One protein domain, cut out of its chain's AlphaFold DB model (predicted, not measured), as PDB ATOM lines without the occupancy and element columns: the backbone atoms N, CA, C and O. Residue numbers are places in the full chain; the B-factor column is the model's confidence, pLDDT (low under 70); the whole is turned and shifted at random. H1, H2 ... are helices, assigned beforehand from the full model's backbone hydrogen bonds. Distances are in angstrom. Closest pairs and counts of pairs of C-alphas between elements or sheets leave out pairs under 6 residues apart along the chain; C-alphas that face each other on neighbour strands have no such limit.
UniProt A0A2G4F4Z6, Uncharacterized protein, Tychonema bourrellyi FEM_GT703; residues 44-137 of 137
ATOM      1  N   HIS A  44     -70.446 154.847  16.336       92.81
ATOM      2  CA  HIS A  44     -71.897 154.892  16.186       92.81
ATOM      3  C   HIS A  44     -72.564 153.770  17.010       92.81
ATOM      4  O   HIS A  44     -72.088 152.632  16.972       92.81
ATOM      5  N   PRO A  45     -73.670 154.024  17.741       91.81
ATOM      6  CA  PRO A  45     -74.269 153.031  18.638       91.81
ATOM      7  C   PRO A  45     -74.623 151.691  17.980       91.81
ATOM      8  O   PRO A  45     -74.496 150.653  18.621       91.81
ATOM      9  N   GLN A  46     -75.009 151.691  16.701       91.69
ATOM     10  CA  GLN A  46     -75.326 150.458  15.962       91.69
ATOM     11  C   GLN A  46     -74.107 149.550  15.731       91.69
ATOM     12  O   GLN A  46     -74.265 148.343  15.576       91.69
ATOM     13  N   LEU A  47     -72.895 150.107  15.752       93.38
ATOM     14  CA  LEU A  47     -71.653 149.353  15.578       93.38
ATOM     15  C   LEU A  47     -71.105 148.803  16.901       93.38
ATOM     16  O   LEU A  47     -70.233 147.943  16.889       93.38
ATOM     17  N   ARG A  48     -71.624 149.239  18.059       93.19
ATOM     18  CA  ARG A  48     -71.133 148.848  19.399       93.19
ATOM     19  C   ARG A  48     -71.516 147.427  19.827       93.19
ATOM     20  O   ARG A  48     -71.566 147.129  21.018       93.19
ATOM     21  N   THR A  49     -71.816 146.544  18.884       94.00
ATOM     22  CA  THR A  49     -72.116 145.145  19.195       94.00
ATOM     23  C   THR A  49     -70.835 144.314  19.170       94.00
ATOM     24  O   THR A  49     -69.880 144.643  18.462       94.00
ATOM     25  N   SER A  50     -70.813 143.227  19.944       93.75
ATOM     26  CA  SER A  50     -69.696 142.278  19.940       93.75
ATOM     27  C   SER A  50     -69.509 141.624  18.572       93.75
ATOM     28  O   SER A  50     -68.374 141.452  18.149       93.75
ATOM     29  N   GLN A  51     -70.606 141.344  17.859       95.38
ATOM     30  CA  GLN A  51     -70.561 140.751  16.521       95.38
ATOM     31  C   GLN A  51     -69.812 141.645  15.531       95.38
ATOM     32  O   GLN A  51     -68.945 141.169  14.814       95.38
ATOM     33  N   VAL A  52     -70.101 142.951  15.519       95.75
ATOM     34  CA  VAL A  52     -69.426 143.882  14.597       95.75
ATOM     35  C   VAL A  52     -67.926 143.953  14.908       95.75
ATOM     36  O   VAL A  52     -67.118 144.005  13.987       95.75
ATOM     37  N   ARG A  53     -67.542 143.921  16.196       96.00
ATOM     38  CA  ARG A  53     -66.128 143.878  16.608       96.00
ATOM     39  C   ARG A  53     -65.436 142.614  16.097       96.00
ATOM     40  O   ARG A  53     -64.330 142.699  15.579       96.00
ATOM     41  N   GLU A  54     -66.079 141.461  16.257       96.19
ATOM     42  CA  GLU A  54     -65.551 140.171  15.805       96.19
ATOM     43  C   GLU A  54     -65.415 140.126  14.279       96.19
ATOM     44  O   GLU A  54     -64.371 139.738  13.764       96.19
ATOM     45  N   ASP A  55     -66.419 140.615  13.551       95.50
ATOM     46  CA  ASP A  55     -66.380 140.702  12.092       95.50
ATOM     47  C   ASP A  55     -65.257 141.634  11.606       95.50
ATOM     48  O   ASP A  55     -64.548 141.303  10.657       95.50
ATOM     49  N   LEU A  56     -65.046 142.768  12.286       94.81
ATOM     50  CA  LEU A  56     -63.933 143.681  12.015       94.81
ATOM     51  C   LEU A  56     -62.578 142.985  12.205       94.81
ATOM     52  O   LEU A  56     -61.714 143.081  11.335       94.81
ATOM     53  N   MET A  57     -62.399 142.255  13.312       95.19
ATOM     54  CA  MET A  57     -61.179 141.485  13.581       95.19
ATOM     55  C   MET A  57     -60.953 140.395  12.527       95.19
ATOM     56  O   MET A  57     -59.855 140.281  11.991       95.19
ATOM     57  N   ASN A  58     -62.006 139.667  12.146       95.31
ATOM     58  CA  ASN A  58     -61.940 138.649  11.096       95.31
ATOM     59  C   ASN A  58     -61.522 139.243   9.740       95.31
ATOM     60  O   ASN A  58     -60.750 138.617   9.009       95.31
ATOM     61  N   CYS A  59     -62.006 140.443   9.398       94.00
ATOM     62  CA  CYS A  59     -61.581 141.165   8.197       94.00
ATOM     63  C   CYS A  59     -60.093 141.534   8.238       94.00
ATOM     64  O   CYS A  59     -59.408 141.402   7.225       94.00
ATOM     65  N   ILE A  60     -59.583 141.950   9.399       92.00
ATOM     66  CA  ILE A  60     -58.163 142.275   9.602       92.00
ATOM     67  C   ILE A  60     -57.297 141.024   9.431       92.00
ATOM     68  O   ILE A  60     -56.366 141.035   8.624       92.00
ATOM     69  N   ASP A  61     -57.653 139.930  10.105       92.31
ATOM     70  CA  ASP A  61     -56.918 138.661  10.042       92.31
ATOM     71  C   ASP A  61     -56.930 138.054   8.633       92.31
ATOM     72  O   ASP A  61     -55.928 137.518   8.157       92.31
ATOM     73  N   SER A  62     -58.065 138.168   7.940       93.56
ATOM     74  CA  SER A  62     -58.240 137.646   6.579       93.56
ATOM     75  C   SER A  62     -57.738 138.598   5.493       93.56
ATOM     76  O   SER A  62     -57.799 138.249   4.314       93.56
ATOM     77  N   GLN A  63     -57.285 139.799   5.866       91.25
ATOM     78  CA  GLN A  63     -56.903 140.879   4.954       91.25
ATOM     79  C   GLN A  63     -57.991 141.200   3.912       91.25
ATOM     80  O   GLN A  63     -57.707 141.419   2.732       91.25
ATOM     81  N   THR A  64     -59.258 141.202   4.337       93.75
ATOM     82  CA  THR A  64     -60.410 141.516   3.483       93.75
ATOM     83  C   THR A  64     -61.019 142.876   3.834       93.75
ATOM     84  O   THR A  64     -60.934 143.315   4.982       93.75
ATOM     85  N   PRO A  65     -61.649 143.576   2.872       93.94
ATOM     86  CA  PRO A  65     -62.322 144.837   3.163       93.94
ATOM     87  C   PRO A  65     -63.460 144.672   4.175       93.94
ATOM     88  O   PRO A  65     -64.251 143.731   4.086       93.94
ATOM     89  N   PHE A  66     -63.587 145.634   5.088       94.62
ATOM     90  CA  PHE A  66     -64.691 145.718   6.039       94.62
ATOM     91  C   PHE A  66     -65.809 146.607   5.481       94.62
ATOM     92  O   PHE A  66     -65.618 147.805   5.261       94.62
ATOM     93  N   GLU A  67     -66.983 146.029   5.238       93.19
ATOM     94  CA  GLU A  67     -68.139 146.732   4.673       93.19
ATOM     95  C   GLU A  67     -69.066 147.266   5.780       93.19
ATOM     96  O   GLU A  67     -69.958 146.568   6.269       93.19
ATOM     97  N   ILE A  68     -68.879 148.532   6.165       91.00
ATOM     98  CA  ILE A  68     -69.607 149.165   7.276       91.00
ATOM     99  C   ILE A  68     -71.109 149.339   6.982       91.00
ATOM    100  O   ILE A  68     -71.936 149.283   7.897       91.00
ATOM    101  N   SER A  69     -71.482 149.470   5.703       90.62
ATOM    102  CA  SER A  69     -72.878 149.597   5.252       90.62
ATOM    103  C   SER A  69     -73.734 148.356   5.518       90.62
ATOM    104  O   SER A  69     -74.958 148.431   5.441       90.62
ATOM    105  N   ARG A  70     -73.129 147.218   5.886       90.44
ATOM    106  CA  ARG A  70     -73.871 146.025   6.332       90.44
ATOM    107  C   ARG A  70     -74.512 146.204   7.706       90.44
ATOM    108  O   ARG A  70     -75.468 145.500   8.020       90.44
ATOM    109  N   TYR A  71     -73.988 147.125   8.513       90.75
ATOM    110  CA  TYR A  71     -74.397 147.323   9.906       90.75
ATOM    111  C   TYR A  71     -75.140 148.641  10.131       90.75
ATOM    112  O   TYR A  71     -75.933 148.743  11.068       90.75
ATOM    113  N   ILE A  72     -74.909 149.644   9.280       86.31
ATOM    114  CA  ILE A  72     -75.633 150.918   9.301       86.31
ATOM    115  C   ILE A  72     -76.428 151.045   8.004       86.31
ATOM    116  O   ILE A  72     -75.859 151.079   6.915       86.31
ATOM    117  N   ILE A  73     -77.751 151.157   8.130       80.06
ATOM    118  CA  ILE A  73     -78.638 151.419   6.995       80.06
ATOM    119  C   ILE A  73     -78.462 152.886   6.593       80.06
ATOM    120  O   ILE A  73     -79.084 153.778   7.170       80.06
ATOM    121  N   VAL A  74     -77.599 153.128   5.612       74.56
ATOM    122  CA  VAL A  74     -77.388 154.444   5.005       74.56
ATOM    123  C   VAL A  74     -78.039 154.506   3.620       74.56
ATOM    124  O   VAL A  74     -78.035 153.510   2.895       74.56
ATOM    125  N   PRO A  75     -78.602 155.657   3.209       74.12
ATOM    126  CA  PRO A  75     -79.175 155.839   1.880       74.12
ATOM    127  C   PRO A  75     -78.070 156.098   0.840       74.12
ATOM    128  O   PRO A  75     -78.080 157.114   0.147       74.12
ATOM    129  N   THR A  76     -77.078 155.210   0.753       73.31
ATOM    130  CA  THR A  76     -75.989 155.307  -0.227       73.31
ATOM    131  C   THR A  76     -76.275 154.422  -1.435       73.31
ATOM    132  O   THR A  76     -76.857 153.347  -1.327       73.31
ATOM    133  N   LEU A  77     -75.862 154.880  -2.621       73.12
ATOM    134  CA  LEU A  77     -76.025 154.122  -3.870       73.12
ATOM    135  C   LEU A  77     -75.054 152.937  -3.979       73.12
ATOM    136  O   LEU A  77     -75.280 152.035  -4.782       73.12
ATOM    137  N   ALA A  78     -73.977 152.947  -3.193       83.06
ATOM    138  CA  ALA A  78     -72.957 151.910  -3.170       83.06
ATOM    139  C   ALA A  78     -72.592 151.533  -1.723       83.06
ATOM    140  O   ALA A  78     -72.679 152.392  -0.833       83.06
ATOM    141  N   PRO A  79     -72.160 150.280  -1.492       85.56
ATOM    142  CA  PRO A  79     -71.596 149.864  -0.217       85.56
ATOM    143  C   PRO A  79     -70.393 150.716   0.188       85.56
ATOM    144  O   PRO A  79     -69.541 151.039  -0.645       85.56
ATOM    145  N   ILE A  80     -70.298 151.039   1.476       88.88
ATOM    146  CA  ILE A  80     -69.120 151.697   2.041       88.88
ATOM    147  C   ILE A  80     -68.207 150.600   2.582       88.88
ATOM    148  O   ILE A  80     -68.513 149.964   3.591       88.88
ATOM    149  N   ALA A  81     -67.084 150.385   1.901       91.56
ATOM    150  CA  ALA A  81     -66.054 149.445   2.315       91.56
ATOM    151  C   ALA A  81     -64.745 150.166   2.667       91.56
ATOM    152  O   ALA A  81     -64.308 151.114   1.998       91.56
ATOM    153  N   ILE A  82     -64.113 149.696   3.735       92.31
ATOM    154  CA  ILE A  82     -62.846 150.196   4.258       92.31
ATOM    155  C   ILE A  82     -61.807 149.090   4.114       92.31
ATOM    156  O   ILE A  82     -62.107 147.921   4.342       92.31
ATOM    157  N   ASP A  83     -60.591 149.457   3.724       91.12
ATOM    158  CA  ASP A  83     -59.470 148.524   3.733       91.12
ATOM    159  C   ASP A  83     -59.203 147.987   5.152       91.12
ATOM    160  O   ASP A  83     -59.398 148.700   6.136       91.12
ATOM    161  N   CYS A  84     -58.741 146.741   5.255       88.88
ATOM    162  CA  CYS A  84     -58.495 146.065   6.528       88.88
ATOM    163  C   CYS A  84     -57.513 146.818   7.447       88.88
ATOM    164  O   CYS A  84     -57.702 146.849   8.661       88.88
ATOM    165  N   THR A  85     -56.507 147.491   6.885       87.44
ATOM    166  CA  THR A  85     -55.519 148.250   7.663       87.44
ATOM    167  C   THR A  85     -56.150 149.491   8.287       87.44
ATOM    168  O   THR A  85     -55.984 149.762   9.474       87.44
ATOM    169  N   MET A  86     -56.953 150.210   7.503       88.31
ATOM    170  CA  MET A  86     -57.717 151.371   7.958       88.31
ATOM    171  C   MET A  86     -58.817 150.965   8.946       88.31
ATOM    172  O   MET A  86     -59.114 151.689   9.891       88.31
ATOM    173  N   ALA A  87     -59.404 149.785   8.755       91.81
ATOM    174  CA  ALA A  87     -60.383 149.204   9.661       91.81
ATOM    175  C   ALA A  87     -59.767 148.890  11.041       91.81
ATOM    176  O   ALA A  87     -60.401 149.153  12.063       91.81
ATOM    177  N   ALA A  88     -58.514 148.420  11.085       92.50
ATOM    178  CA  ALA A  88     -57.785 148.182  12.332       92.50
ATOM    179  C   ALA A  88     -57.593 149.459  13.166       92.50
ATOM    180  O   ALA A  88     -57.751 149.411  14.385       92.50
ATOM    181  N   CYS A  89     -57.376 150.612  12.523       92.88
ATOM    182  CA  CYS A  89     -57.290 151.912  13.203       92.88
ATOM    183  C   CYS A  89     -58.564 152.251  14.007       92.88
ATOM    184  O   CYS A  89     -58.504 152.956  15.009       92.88
ATOM    185  N   LEU A  90     -59.729 151.708  13.632       93.31
ATOM    186  CA  LEU A  90     -61.000 151.968  14.318       93.31
ATOM    187  C   LEU A  90     -61.243 151.069  15.543       93.31
ATOM    188  O   LEU A  90     -62.143 151.367  16.331       93.31
ATOM    189  N   LEU A  91     -60.471 149.992  15.736       93.88
ATOM    190  CA  LEU A  91     -60.661 149.034  16.838       93.88
ATOM    191  C   LEU A  91     -60.734 149.683  18.234       93.88
ATOM    192  O   LEU A  91     -61.639 149.318  18.995       93.88
ATOM    193  N   PRO A  92     -59.879 150.665  18.587       95.44
ATOM    194  CA  PRO A  92     -59.908 151.280  19.915       95.44
ATOM    195  C   PRO A  92     -61.220 152.015  20.237       95.44
ATOM    196  O   PRO A  92     -61.487 152.324  21.401       95.44
ATOM    197  N   LEU A  93     -62.068 152.289  19.235       95.88
ATOM    198  CA  LEU A  93     -63.366 152.943  19.424       95.88
ATOM    199  C   LEU A  93     -64.410 152.051  20.120       95.88
ATOM    200  O   LEU A  93     -65.403 152.574  20.635       95.88
ATOM    201  N   TRP A  94     -64.201 150.726  20.161       95.06
ATOM    202  CA  TRP A  94     -65.050 149.804  20.932       95.06
ATOM    203  C   TRP A  94     -64.812 149.898  22.439       95.06
ATOM    204  O   TRP A  94     -65.734 149.626  23.208       95.06
ATOM    205  N   ASP A  95     -63.618 150.312  22.857       94.75
ATOM    206  CA  ASP A  95     -63.262 150.449  24.272       94.75
ATOM    207  C   ASP A  95     -63.551 151.873  24.794       94.75
ATOM    208  O   ASP A  95     -63.702 152.093  25.997       94.75
ATOM    209  N   GLY A  96     -63.718 152.848  23.893       95.12
ATOM    210  CA  GLY A  96     -64.192 154.188  24.226       95.12
ATOM    211  C   GLY A  96     -63.909 155.227  23.138       95.12
ATOM    212  O   GLY A  96     -63.273 154.926  22.133       95.12
ATOM    213  N   PRO A  97     -64.375 156.476  23.313       97.00
ATOM    214  CA  PRO A  97     -64.108 157.541  22.353       97.00
ATOM    215  C   PRO A  97     -62.626 157.917  22.317       97.00
ATOM    216  O   PRO A  97     -62.044 158.209  23.368       97.00
ATOM    217  N   GLN A  98     -62.061 158.011  21.118       97.94
ATOM    218  CA  GLN A  98     -60.644 158.314  20.896       97.94
ATOM    219  C   GLN A  98     -60.449 159.742  20.398       97.94
ATOM    220  O   GLN A  98     -61.362 160.321  19.816       97.94
ATOM    221  N   SER A  99     -59.271 160.324  20.625       97.56
ATOM    222  CA  SER A  99     -58.890 161.547  19.909       97.56
ATOM    223  C   SER A  99     -58.474 161.203  18.478       97.56
ATOM    224  O   SER A  99     -58.016 160.087  18.225       97.56
ATOM    225  N   VAL A 100     -58.593 162.150  17.546       96.62
ATOM    226  CA  VAL A 100     -58.087 161.952  16.174       96.62
ATOM    227  C   VAL A 100     -56.584 161.666  16.187       96.62
ATOM    228  O   VAL A 100     -56.129 160.779  15.477       96.62
ATOM    229  N   LEU A 101     -55.821 162.340  17.051       96.94
ATOM    230  CA  LEU A 101     -54.380 162.115  17.182       96.94
ATOM    231  C   LEU A 101     -54.043 160.698  17.660       96.94
ATOM    232  O   LEU A 101     -53.135 160.079  17.122       96.94
ATOM    233  N   SER A 102     -54.818 160.143  18.594       96.44
ATOM    234  CA  SER A 102     -54.640 158.755  19.042       96.44
ATOM    235  C   SER A 102     -54.878 157.754  17.906       96.44
ATOM    236  O   SER A 102     -54.164 156.763  17.802       96.44
ATOM    237  N   LEU A 103     -55.845 158.026  17.022       96.12
ATOM    238  CA  LEU A 103     -56.069 157.210  15.824       96.12
ATOM    239  C   LEU A 103     -54.914 157.347  14.817       96.12
ATOM    240  O   LEU A 103     -54.536 156.374  14.175       96.12
ATOM    241  N   VAL A 104     -54.316 158.534  14.694       95.62
ATOM    242  CA  VAL A 104     -53.135 158.760  13.841       95.62
ATOM    243  C   VAL A 104     -51.911 158.010  14.361       95.62
ATOM    244  O   VAL A 104     -51.199 157.386  13.577       95.62
ATOM    245  N   GLU A 105     -51.678 158.031  15.672       94.50
ATOM    246  CA  GLU A 105     -50.612 157.257  16.314       94.50
ATOM    247  C   GLU A 105     -50.793 155.754  16.074       94.50
ATOM    248  O   GLU A 105     -49.847 155.078  15.666       94.50
ATOM    249  N   GLU A 106     -52.014 155.243  16.259       92.88
ATOM    250  CA  GLU A 106     -52.350 153.841  15.996       92.88
ATOM    251  C   GLU A 106     -52.138 153.484  14.518       92.88
ATOM    252  O   GLU A 106     -51.515 152.475  14.184       92.88
ATOM    253  N   TRP A 107     -52.573 154.359  13.610       92.50
ATOM    254  CA  TRP A 107     -52.390 154.178  12.175       92.50
ATOM    255  C   TRP A 107     -50.910 154.088  11.773       92.50
ATOM    256  O   TRP A 107     -50.523 153.198  11.010       92.50
ATOM    257  N   LEU A 108     -50.057 154.955  12.326       92.00
ATOM    258  CA  LEU A 108     -48.609 154.904  12.108       92.00
ATOM    259  C   LEU A 108     -48.000 153.584  12.606       92.00
ATOM    260  O   LEU A 108     -47.154 153.002  11.920       92.00
ATOM    261  N   GLN A 109     -48.444 153.087  13.766       90.50
ATOM    262  CA  GLN A 109     -47.976 151.813  14.321       90.50
ATOM    263  C   GLN A 109     -48.380 150.625  13.443       90.50
ATOM    264  O   GLN A 109     -47.514 149.826  13.070       90.50
ATOM    265  N   ILE A 110     -49.655 150.540  13.051       88.75
ATOM    266  CA  ILE A 110     -50.180 149.482  12.175       88.75
ATOM    267  C   ILE A 110     -49.408 149.462  10.855       88.75
ATOM    268  O   ILE A 110     -48.887 148.421  10.440       88.75
ATOM    269  N   ARG A 111     -49.249 150.622  10.205       84.94
ATOM    270  CA  ARG A 111     -48.502 150.706   8.944       84.94
ATOM    271  C   ARG A 111     -47.047 150.297   9.098       84.94
ATOM    272  O   ARG A 111     -46.543 149.590   8.230       84.94
ATOM    273  N   SER A 112     -46.373 150.709  10.172       84.56
ATOM    274  CA  SER A 112     -44.978 150.328  10.412       84.56
ATOM    275  C   SER A 112     -44.804 148.812  10.537       84.56
ATOM    276  O   SER A 112     -43.746 148.297  10.185       84.56
ATOM    277  N   GLN A 113     -45.810 148.102  11.046       82.38
ATOM    278  CA  GLN A 113     -45.777 146.646  11.188       82.38
ATOM    279  C   GLN A 113     -46.117 145.928   9.873       82.38
ATOM    280  O   GLN A 113     -45.560 144.872   9.585       82.38
ATOM    281  N   MET A 114     -47.004 146.507   9.057       72.56
ATOM    282  CA  MET A 114     -47.465 145.907   7.798       72.56
ATOM    283  C   MET A 114     -46.591 146.256   6.584       72.56
ATOM    284  O   MET A 114     -46.567 145.516   5.598       72.56
ATOM    285  N   ALA A 115     -45.866 147.376   6.619       67.62
ATOM    286  CA  ALA A 115     -45.030 147.827   5.515       67.62
ATOM    287  C   ALA A 115     -43.741 146.997   5.420       67.62
ATOM    288  O   ALA A 115     -42.712 147.325   5.999       67.62
ATOM    289  N   VAL A 116     -43.768 145.947   4.595       58.22
ATOM    290  CA  VAL A 116     -42.592 145.103   4.309       58.22
ATOM    291  C   VAL A 116     -41.470 145.886   3.594       58.22
ATOM    292  O   VAL A 116     -40.335 145.413   3.573       58.22
ATOM    293  N   LYS A 117     -41.742 147.065   2.994       52.19
ATOM    294  CA  LYS A 117     -40.752 147.813   2.183       52.19
ATOM    295  C   LYS A 117     -41.059 149.293   1.847       52.19
ATOM    296  O   LYS A 117     -40.514 149.781   0.859       52.19
ATOM    297  N   LEU A 118     -41.915 150.012   2.586       58.00
ATOM    298  CA  LEU A 118     -42.207 151.431   2.284       58.00
ATOM    299  C   LEU A 118     -41.483 152.407   3.214       58.00
ATOM    300  O   LEU A 118     -41.259 152.115   4.387       58.00
ATOM    301  N   GLU A 119     -41.129 153.566   2.653       60.16
ATOM    302  CA  GLU A 119     -40.573 154.707   3.377       60.16
ATOM    303  C   GLU A 119     -41.496 155.131   4.530       60.16
ATOM    304  O   GLU A 119     -42.722 155.016   4.409       60.16
ATOM    305  N   PRO A 120     -40.929 155.604   5.654       67.81
ATOM    306  CA  PRO A 120     -41.717 156.062   6.786       67.81
ATOM    307  C   PRO A 120     -42.687 157.159   6.341       67.81
ATOM    308  O   PRO A 120     -42.299 158.160   5.738       67.81
ATOM    309  N   VAL A 121     -43.964 156.954   6.645       81.81
ATOM    310  CA  VAL A 121     -45.025 157.920   6.371       81.81
ATOM    311  C   VAL A 121     -44.940 159.014   7.425       81.81
ATOM    312  O   VAL A 121     -44.776 158.730   8.611       81.81
ATOM    313  N   SER A 122     -45.017 160.273   6.996       89.69
ATOM    314  CA  SER A 122     -45.001 161.396   7.932       89.69
ATOM    315  C   SER A 122     -46.282 161.432   8.770       89.69
ATOM    316  O   SER A 122     -47.348 161.037   8.296       89.69
ATOM    317  N   GLU A 123     -46.200 161.972   9.988       91.88
ATOM    318  CA  GLU A 123     -47.376 162.214  10.836       91.88
ATOM    319  C   GLU A 123     -48.448 163.024  10.095       91.88
ATOM    320  O   GLU A 123     -49.625 162.690  10.165       91.88
ATOM    321  N   GLN A 124     -48.048 164.031   9.309       93.19
ATOM    322  CA  GLN A 124     -48.987 164.844   8.536       93.19
ATOM    323  C   GLN A 124     -49.745 164.019   7.492       93.19
ATOM    324  O   GLN A 124     -50.948 164.187   7.318       93.19
ATOM    325  N   THR A 125     -49.057 163.114   6.794       92.19
ATOM    326  CA  THR A 125     -49.701 162.228   5.817       92.19
ATOM    327  C   THR A 125     -50.672 161.275   6.507       92.19
ATOM    328  O   THR A 125     -51.794 161.116   6.043       92.19
ATOM    329  N   ALA A 126     -50.269 160.690   7.637       92.88
ATOM    330  CA  ALA A 126     -51.132 159.827   8.439       92.88
ATOM    331  C   ALA A 126     -52.369 160.579   8.965       92.88
ATOM    332  O   ALA A 126     -53.473 160.043   8.944       92.88
ATOM    333  N   PHE A 127     -52.194 161.834   9.380       95.81
ATOM    334  CA  PHE A 127     -53.278 162.708   9.814       95.81
ATOM    335  C   PHE A 127     -54.297 162.975   8.702       95.81
ATOM    336  O   PHE A 127     -55.496 162.824   8.932       95.81
ATOM    337  N   GLU A 128     -53.848 163.299   7.487       95.00
ATOM    338  CA  GLU A 128     -54.760 163.484   6.351       95.00
ATOM    339  C   GLU A 128     -55.438 162.170   5.924       95.00
ATOM    340  O   GLU A 128     -56.638 162.167   5.664       95.00
ATOM    341  N   GLU A 129     -54.725 161.038   5.932       93.75
ATOM    342  CA  GLU A 129     -55.310 159.718   5.637       93.75
ATOM    343  C   GLU A 129     -56.439 159.355   6.624       93.75
ATOM    344  O   GLU A 129     -57.508 158.898   6.210       93.75
ATOM    345  N   VAL A 130     -56.241 159.606   7.925       94.81
ATOM    346  CA  VAL A 130     -57.270 159.382   8.954       94.81
ATOM    347  C   VAL A 130     -58.442 160.356   8.797       94.81
ATOM    348  O   VAL A 130     -59.593 159.945   8.940       94.81
ATOM    349  N   LYS A 131     -58.197 161.630   8.468       95.19
ATOM    350  CA  LYS A 131     -59.272 162.600   8.203       95.19
ATOM    351  C   LYS A 131     -60.145 162.183   7.026       95.19
ATOM    352  O   LYS A 131     -61.364 162.148   7.164       95.19
ATOM    353  N   GLU A 132     -59.531 161.828   5.901       93.75
ATOM    354  CA  GLU A 132     -60.244 161.357   4.709       93.75
ATOM    355  C   GLU A 132     -61.061 160.096   5.002       93.75
ATOM    356  O   GLU A 132     -62.211 159.978   4.570       93.75
ATOM    357  N   LEU A 133     -60.511 159.173   5.801       92.38
ATOM    358  CA  LEU A 133     -61.262 158.022   6.289       92.38
ATOM    359  C   LEU A 133     -62.514 158.468   7.051       92.38
ATOM    360  O   LEU A 133     -63.603 158.018   6.716       92.38
ATOM    361  N   LEU A 134     -62.372 159.343   8.048       93.25
ATOM    362  CA  LEU A 134     -63.478 159.774   8.907       93.25
ATOM    363  C   LEU A 134     -64.532 160.613   8.171       93.25
ATOM    364  O   LEU A 134     -65.700 160.525   8.518       93.25
ATOM    365  N   ILE A 135     -64.144 161.401   7.165       92.00
ATOM    366  CA  ILE A 135     -65.078 162.170   6.324       92.00
ATOM    367  C   ILE A 135     -65.906 161.243   5.423       92.00
ATOM    368  O   ILE A 135     -67.053 161.547   5.101       92.00
ATOM    369  N   ARG A 136     -65.319 160.123   4.988       87.94
ATOM    370  CA  ARG A 136     -65.965 159.159   4.089       87.94
ATOM    371  C   ARG A 136     -66.995 158.262   4.790       87.94
ATOM    372  O   ARG A 136     -67.833 157.687   4.094       87.94
ATOM    373  N   LEU A 137     -66.888 158.087   6.110       85.62
ATOM    374  CA  LEU A 137     -67.758 157.228   6.930       85.62
ATOM    375  C   LEU A 137     -69.004 157.963   7.421       85.62
ATOM    376  O   LEU A 137     -70.071 157.307   7.421       85.62
TER     377      LEU A 137
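This is residues 44 to 137 of the 137 residues of an uncharacterized protein of Tychonema bourrellyi FEM_GT703 (UniProt A0A2G4F4Z6). A short helix, H2, sits in the middle of a small, mostly crossed set of helices: H1 packs on H2 at one place and H4 at another, and H5 packs on H4 at nearly a right angle. The little H3 follows H2 directly, and a long loop, residues 62 to 83, reaches out to one end of the longest axis, while the H4 to H5 link makes the other end. The printed part has 94 residues with five named helices in the order H1 H2 H3 H4 H5 and no named strand, and its class is all helix. It is compact, with a radius of gyration of the C-alphas of 13.4 A, and spans 38 by 29 by 25 A.

Begin at His 44 and read on to C-alpha 50 at (-69.696, 142.278, 19.940), where H1 starts; it runs over residues 50 to 61, 16.6 A long. After it, look for H2 at residues 84 to 89, 9.0 A, and H3 at residues 91 to 94, 6.1 A. Find C-alpha 100 at (-58.087, 161.952, 16.174); from there H4, the longest helix by residues, runs 21.0 A to Met 114. H5 covers residues 123 to 136, 20.0 A, and ends with C-alpha 136 at (-65.965, 159.159, 4.089).

Start with H1, which with residues 56 to 60 alone touches H2; the closest C-alphas, of Ile 60 and Cys 84, are 4.9 A apart, at a steep tilt of 56 degrees, opposite ways. With residues 53 to 56 alone H1 only just touches H3, with 3 pairs of C-alphas within 8 A, the closest being Arg 53 and Trp 94 at 7.4 A. H2 and H3 meet only through their link. Go on to H4: it touches H2, the closest C-alphas being Cys 89 and Trp 107 at 5.5 A, at a steep tilt of 41 degrees, opposite ways. H3 and H4 are near each other, the closest C-alphas 8.2 A apart. H5 touches H4, the closest C-alphas being Val 104 and Phe 127 at 5.6 A; at 72 degrees they are only just about perpendicular. H5 is close to H2 but not clearly touching, with C-alphas Met 86 and Leu 133 at 7.7 A. H1 is apart from H4 and H5. In H1, H2, H4 and H5 every O i to N i+4 pair is within hydrogen-bond range; H3 is too short for such a pair.

The two C-alphas farthest apart are those of Pro 75 and Lys 117, 39.3 A. The printed part has no cut and ends at Leu 137, the chain's last residue. The link from H1 to H2 is long, 22 residues, and in it residues 66 to 67 pair antiparallel with residues 81 to 82. Mean pLDDT of the printed part is 89.3; look at residues 115 to 120 for values under 70.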